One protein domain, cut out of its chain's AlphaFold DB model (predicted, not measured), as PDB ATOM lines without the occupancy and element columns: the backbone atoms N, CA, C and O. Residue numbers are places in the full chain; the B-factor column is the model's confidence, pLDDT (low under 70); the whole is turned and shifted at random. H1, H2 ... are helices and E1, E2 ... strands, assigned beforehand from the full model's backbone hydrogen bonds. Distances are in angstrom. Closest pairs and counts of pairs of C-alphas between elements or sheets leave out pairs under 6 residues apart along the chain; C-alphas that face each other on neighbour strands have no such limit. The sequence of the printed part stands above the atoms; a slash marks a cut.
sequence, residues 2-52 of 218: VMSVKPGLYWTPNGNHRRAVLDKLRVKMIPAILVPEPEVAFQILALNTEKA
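This is residues 2 to 52 of the 218 residues of an uncharacterized protein of Candidatus Rokubacteria bacterium (UniProt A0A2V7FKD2). A small hairpin of two short strands, E1 and E2, stands between two short helices, H1 and H2, which stay apart, in a flat and open arrangement. A long link, residues 25 to 37, runs from H1 across to H2 and on its way pairs with the first residues of E1. The printed part has 51 residues, with two named strands followed by two named helices, E1 E2 H1 H2; the sheet's order is E1 - E2, antiparallel, and the class is mixed, helices and strands. The whole is only just compact, close to loose, with a radius of gyration of the C-alphas of 11.7 A and spans of 32 by 32 by 12 A.

Begin at the hairpin of E1, residues 2 to 6, and E2, residues 9 to 11, antiparallel at 139 degrees. Look there for N 3 and O 11, 2.8 A apart, and N 9 and O 6, 2.9 A apart, both within hydrogen-bond range. Residues 2 to 3 of E1 also pair with residues 34 to 35, parallel. The closest C-alphas of E1 and H2, residues 38 to 46, are those of Met 3 and Ala 41, 7.6 A apart. H1, residues 16 to 24, is apart from E1 and from H2, and E2 is apart from H2. In H1 every O i to N i+4 pair is within hydrogen-bond range; in H2, 3 of 5 are.

Find C-alpha 2 at (116.570, 127.306, 114.378); from there E1 runs 12.0 A to C-alpha 6. E2 measures 6.8 A. H1 runs 12.3 A from C-alpha 16 at (111.648, 120.020, 118.705). H2 runs 14.0 A to C-alpha 46 at (105.147, 122.553, 106.169).

The C-alphas of Leu 25 and Glu 39 are the two farthest apart, 32.0 A. The printed part has no cut. The links E1 to E2 and E2 to H1 are tight; H1 to H2 is long. Mean pLDDT of the printed part is 72.8; residues 5 to 7, 9, 13 and 38 to 52 are under 70.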
ATOM      1  N   VAL A   2     116.818 126.209 113.435       75.56
ATOM      2  CA  VAL A   2     116.570 127.306 114.378       75.56
ATOM      3  C   VAL A   2     116.432 128.630 113.644       75.56
ATOM      4  O   VAL A   2     116.967 128.801 112.554       75.56
ATOM      5  N   MET A   3     115.715 129.561 114.252       75.00
ATOM      6  CA  MET A   3     115.452 130.893 113.725       75.00
ATOM      7  C   MET A   3     115.723 131.929 114.794       75.00
ATOM      8  O   MET A   3     115.404 131.700 115.957       75.00
ATOM      9  N   SER A   4     116.284 133.066 114.406       72.00
ATOM     10  CA  SER A   4     116.526 134.175 115.323       72.00
ATOM     11  C   SER A   4     115.347 135.142 115.271       72.00
ATOM     12  O   SER A   4     115.237 135.928 114.339       72.00
ATOM     13  N   VAL A   5     114.473 135.099 116.277       63.69
ATOM     14  CA  VAL A   5     113.343 136.045 116.400       63.69
ATOM     15  C   VAL A   5     113.794 137.406 116.937       63.69
ATOM     16  O   VAL A   5     113.190 138.423 116.619       63.69
ATOM     17  N   LYS A   6     114.860 137.429 117.749       60.75
ATOM     18  CA  LYS A   6     115.567 138.623 118.248       60.75
ATOM     19  C   LYS A   6     117.029 138.251 118.528       60.75
ATOM     20  O   LYS A   6     117.294 137.067 118.738       60.75
ATOM     21  N   PRO A   7     117.971 139.213 118.593       69.00
ATOM     22  CA  PRO A   7     119.352 138.924 118.973       69.00
ATOM     23  C   PRO A   7     119.424 138.107 120.273       69.00
ATOM     24  O   PRO A   7     118.858 138.498 121.291       69.00
ATOM     25  N   GLY A   8     120.078 136.944 120.218       70.50
ATOM     26  CA  GLY A   8     120.219 136.026 121.354       70.50
ATOM     27  C   GLY A   8     119.007 135.127 121.646       70.50
ATOM     28  O   GLY A   8     119.100 134.277 122.529       70.50
ATOM     29  N   LEU A   9     117.897 135.263 120.911       69.69
ATOM     30  CA  LEU A   9     116.700 134.438 121.080       69.69
ATOM     31  C   LEU A   9     116.460 133.556 119.851       69.69
ATOM     32  O   LEU A   9     116.095 134.042 118.779       69.69
ATOM     33  N   TYR A  10     116.596 132.245 120.048       76.38
ATOM     34  CA  TYR A  10     116.434 131.252 118.992       76.38
ATOM     35  C   TYR A  10     115.166 130.419 119.184       76.38
ATOM     36  O   TYR A  10     114.930 129.844 120.247       76.38
ATOM     37  N   TRP A  11     114.366 130.317 118.129       75.25
ATOM     38  CA  TRP A  11     113.170 129.488 118.054       75.25
ATOM     39  C   TRP A  11     113.401 128.275 117.149       75.25
ATOM     40  O   TRP A  11     114.142 128.356 116.179       75.25
ATOM     41  N   THR A  12     112.790 127.131 117.465       75.69
ATOM     42  CA  THR A  12     112.968 125.872 116.720       75.69
ATOM     43  C   THR A  12     111.675 125.526 115.967       75.69
ATOM     44  O   THR A  12     110.798 124.904 116.570       75.69
ATOM     45  N   PRO A  13     111.531 125.895 114.675       68.50
ATOM     46  CA  PRO A  13     110.353 125.545 113.866       68.50
ATOM     47  C   PRO A  13     110.276 124.047 113.528       68.50
ATOM     48  O   PRO A  13     109.197 123.520 113.292       68.50
ATOM     49  N   ASN A  14     111.410 123.336 113.502       72.56
ATOM     50  CA  ASN A  14     111.477 121.912 113.156       72.56
ATOM     51  C   ASN A  14     112.596 121.210 113.950       72.56
ATOM     52  O   ASN A  14     113.711 121.739 114.082       72.56
ATOM     53  N   GLY A  15     112.294 120.016 114.471       76.00
ATOM     54  CA  GLY A  15     113.203 119.184 115.264       76.00
ATOM     55  C   GLY A  15     113.043 119.327 116.781       76.00
ATOM     56  O   GLY A  15     113.957 118.969 117.524       76.00
ATOM     57  N   ASN A  16     111.900 119.831 117.268       80.31
ATOM     58  CA  ASN A  16     111.648 120.020 118.705       80.31
ATOM     59  C   ASN A  16     111.741 118.716 119.512       80.31
ATOM     60  O   ASN A  16     112.240 118.730 120.639       80.31
ATOM     61  N   HIS A  17     111.330 117.582 118.936       76.75
ATOM     62  CA  HIS A  17     111.471 116.275 119.578       76.75
ATOM     63  C   HIS A  17     112.941 115.881 119.754       76.75
ATOM     64  O   HIS A  17     113.350 115.548 120.866       76.75
ATOM     65  N   ARG A  18     113.757 115.997 118.697       81.94
ATOM     66  CA  ARG A  18     115.210 115.776 118.782       81.94
ATOM     67  C   ARG A  18     115.865 116.724 119.782       81.94
ATOM     68  O   ARG A  18     116.624 116.261 120.627       81.94
ATOM     69  N   ARG A  19     115.518 118.017 119.755       85.50
ATOM     70  CA  ARG A  19     116.000 119.008 120.733       85.50
ATOM     71  C   ARG A  19     115.688 118.568 122.162       85.50
ATOM     72  O   ARG A  19     116.584 118.552 122.991       85.50
ATOM     73  N   ALA A  20     114.444 118.177 122.445       83.12
ATOM     74  CA  ALA A  20     114.016 117.763 123.780       83.12
ATOM     75  C   ALA A  20     114.701 116.472 124.264       83.12
ATOM     76  O   ALA A  20     114.965 116.327 125.456       83.12
ATOM     77  N   VAL A  21     115.002 115.533 123.364       86.12
ATOM     78  CA  VAL A  21     115.775 114.326 123.700       86.12
ATOM     79  C   VAL A  21     117.231 114.680 124.003       86.12
ATOM     80  O   VAL A  21     117.765 114.238 125.015       86.12
ATOM     81  N   LEU A  22     117.856 115.511 123.172       88.44
ATOM     82  CA  LEU A  22     119.230 115.975 123.374       88.44
ATOM     83  C   LEU A  22     119.386 116.774 124.679       88.44
ATOM     84  O   LEU A  22     120.364 116.594 125.399       88.44
ATOM     85  N   ASP A  23     118.379 117.577 125.028       84.81
ATOM     86  CA  ASP A  23     118.281 118.302 126.300       84.81
ATOM     87  C   ASP A  23     118.276 117.334 127.500       84.81
ATOM     88  O   ASP A  23     119.056 117.476 128.442       84.81
ATOM     89  N   LYS A  24     117.486 116.251 127.426       89.25
ATOM     90  CA  LYS A  24     117.494 115.178 128.441       89.25
ATOM     91  C   LYS A  24     118.836 114.452 128.536       89.25
ATOM     92  O   LYS A  24     119.223 114.042 129.626       89.25
ATOM     93  N   LEU A  25     119.546 114.316 127.417       92.31
ATOM     94  CA  LEU A  25     120.898 113.755 127.362       92.31
ATOM     95  C   LEU A  25     121.978 114.742 127.843       92.31
ATOM     96  O   LEU A  25     123.154 114.385 127.857       92.31
ATOM     97  N   ARG A  26     121.596 115.960 128.264       90.31
ATOM     98  CA  ARG A  26     122.486 117.013 128.786       90.31
ATOM     99  C   ARG A  26     123.654 117.328 127.853       90.31
ATOM    100  O   ARG A  26     124.772 117.596 128.302       90.31
ATOM    101  N   VAL A  27     123.409 117.290 126.545       92.00
ATOM    102  CA  VAL A  27     124.440 117.656 125.573       92.00
ATOM    103  C   VAL A  27     124.769 119.142 125.703       92.00
ATOM    104  O   VAL A  27     123.886 119.976 125.886       92.00
ATOM    105  N   LYS A  28     126.056 119.487 125.601       89.50
ATOM    106  CA  LYS A  28     126.511 120.884 125.708       89.50
ATOM    107  C   LYS A  28     126.237 121.706 124.445       89.50
ATOM    108  O   LYS A  28     126.198 122.926 124.518       89.50
ATOM    109  N   MET A  29     126.084 121.047 123.295       87.25
ATOM    110  CA  MET A  29     125.868 121.687 121.997       87.25
ATOM    111  C   MET A  29     124.896 120.864 121.153       87.25
ATOM    112  O   MET A  29     124.953 119.634 121.157       87.25
ATOM    113  N   ILE A  30     124.026 121.551 120.412       86.50
ATOM    114  CA  ILE A  30     123.087 120.949 119.461       86.50
ATOM    115  C   ILE A  30     123.387 121.550 118.083       86.50
ATOM    116  O   ILE A  30     123.278 122.768 117.935       86.50
ATOM    117  N   PRO A  31     123.753 120.742 117.071       86.88
ATOM    118  CA  PRO A  31     123.938 121.255 115.720       86.88
ATOM    119  C   PRO A  31     122.602 121.756 115.168       86.88
ATOM    120  O   PRO A  31     121.574 121.076 115.261       86.88
ATOM    121  N   ALA A  32     122.611 122.952 114.584       84.38
ATOM    122  CA  ALA A  32     121.418 123.574 114.039       84.38
ATOM    123  C   ALA A  32     121.722 124.318 112.736       84.38
ATOM    124  O   ALA A  32     122.772 124.931 112.586       84.38
ATOM    125  N   ILE A  33     120.766 124.273 111.809       83.88
ATOM    126  CA  ILE A  33     120.734 125.140 110.630       83.88
ATOM    127  C   ILE A  33     119.985 126.406 111.039       83.88
ATOM    128  O   ILE A  33     118.836 126.289 111.479       83.88
ATOM    129  N   LEU A  34     120.641 127.563 110.942       81.88
ATOM    130  CA  LEU A  34     120.032 128.869 111.183       81.88
ATOM    131  C   LEU A  34     119.366 129.358 109.899       81.88
ATOM    132  O   LEU A  34     120.019 129.414 108.861       81.88
ATOM    133  N   VAL A  35     118.093 129.723 109.995       77.81
ATOM    134  CA  VAL A  35     117.348 130.352 108.901       77.81
ATOM    135  C   VAL A  35     117.092 131.808 109.284       77.81
ATOM    136  O   VAL A  35     116.375 132.045 110.265       77.81
ATOM    137  N   PRO A  36     117.745 132.768 108.606       73.19
ATOM    138  CA  PRO A  36     117.630 134.183 108.936       73.19
ATOM    139  C   PRO A  36     116.339 134.825 108.412       73.19
ATOM    140  O   PRO A  36     115.909 135.815 108.993       73.19
ATOM    141  N   GLU A  37     115.699 134.263 107.382       76.06
ATOM    142  CA  GLU A  37     114.472 134.793 106.780       76.06
ATOM    143  C   GLU A  37     113.210 134.315 107.528       76.06
ATOM    144  O   GLU A  37     112.883 133.121 107.490       76.06
ATOM    145  N   PRO A  38     112.441 135.215 108.177       65.31
ATOM    146  CA  PRO A  38     111.207 134.854 108.882       65.31
ATOM    147  C   PRO A  38     110.140 134.238 107.970       65.31
ATOM    148  O   PRO A  38     109.408 133.345 108.385       65.31
ATOM    149  N   GLU A  39     110.088 134.658 106.708       61.81
ATOM    150  CA  GLU A  39     109.127 134.175 105.707       61.81
ATOM    151  C   GLU A  39     109.322 132.683 105.380       61.81
ATOM    152  O   GLU A  39     108.364 131.948 105.129       61.81
ATOM    153  N   VAL A  40     110.566 132.196 105.464       65.81
ATOM    154  CA  VAL A  40     110.921 130.793 105.201       65.81
ATOM    155  C   VAL A  40     110.525 129.894 106.385       65.81
ATOM    156  O   VAL A  40     110.302 128.696 106.198       65.81
ATOM    157  N   ALA A  41     110.324 130.458 107.589       61.34
ATOM    158  CA  ALA A  41     109.851 129.741 108.784       61.34
ATOM    159  C   ALA A  41     108.613 128.892 108.506       61.34
ATOM    160  O   ALA A  41     108.520 127.725 108.899       61.34
ATOM    161  N   PHE A  42     107.648 129.511 107.830       57.25
ATOM    162  CA  PHE A  42     106.344 128.927 107.578       57.25
ATOM    163  C   PHE A  42     106.427 127.802 106.546       57.25
ATOM    164  O   PHE A  42     105.722 126.802 106.664       57.25
ATOM    165  N   GLN A  43     107.362 127.903 105.601       61.03
ATOM    166  CA  GLN A  43     107.654 126.837 104.643       61.03
ATOM    167  C   GLN A  43     108.326 125.639 105.335       61.03
ATOM    168  O   GLN A  43     108.005 124.490 105.050       61.03
ATOM    169  N   ILE A  44     109.201 125.887 106.314       61.12
ATOM    170  CA  ILE A  44     109.880 124.841 107.098       61.12
ATOM    171  C   ILE A  44     108.903 124.050 107.977       61.12
ATOM    172  O   ILE A  44     109.064 122.837 108.132       61.12
ATOM    173  N   LEU A  45     107.885 124.711 108.539       55.28
ATOM    174  CA  LEU A  45     106.811 124.052 109.293       55.28
ATOM    175  C   LEU A  45     106.008 123.077 108.421       55.28
ATOM    176  O   LEU A  45     105.615 122.008 108.902       55.28
ATOM    177  N   ALA A  46     105.799 123.421 107.148       55.19
ATOM    178  CA  ALA A  46     105.147 122.553 106.169       55.19
ATOM    179  C   ALA A  46     106.016 121.336 105.783       55.19
ATOM    180  O   ALA A  46     105.493 120.295 105.400       55.19
ATOM    181  N   LEU A  47     107.341 121.428 105.950       56.34
ATOM    182  CA  LEU A  47     108.319 120.380 105.626       56.34
ATOM    183  C   LEU A  47     108.616 119.414 106.793       56.34
ATOM    184  O   LEU A  47     109.626 118.709 106.772       56.34
ATOM    185  N   ASN A  48     107.781 119.367 107.837       54.22
ATOM    186  CA  ASN A  48     107.953 118.417 108.944       54.22
ATOM    187  C   ASN A  48     107.795 116.958 108.454       54.22
ATOM    188  O   ASN A  48     106.689 116.442 108.328       54.22
ATOM    189  N   THR A  49     108.919 116.281 108.195       49.03
ATOM    190  CA  THR A  49     108.993 114.892 107.697       49.03
ATOM    191  C   THR A  49     109.147 113.832 108.797       49.03
ATOM    192  O   THR A  49     109.208 112.645 108.491       49.03
ATOM    193  N   GLU A  50     109.205 114.211 110.080       50.06
ATOM    194  CA  GLU A  50     109.509 113.260 111.169       50.06
ATOM    195  C   GLU A  50     108.304 112.437 111.642       50.06
ATOM    196  O   GLU A  50     108.469 111.336 112.168       50.06
ATOM    197  N   LYS A  51     107.090 112.958 111.454       50.34
ATOM    198  CA  LYS A  51     105.810 112.285 111.694       50.34
ATOM    199  C   LYS A  51     104.726 113.182 111.105       50.34
ATOM    200  O   LYS A  51     104.792 114.391 111.306       50.34
ATOM    201  N   ALA A  52     103.733 112.633 110.405       50.47
ATOM    202  CA  ALA A  52     102.549 113.426 110.084       50.47
ATOM    203  C   ALA A  52     101.967 113.942 111.409       50.47
ATOM    204  O   ALA A  52     101.646 113.136 112.287       50.47
TER     205      ALA A  52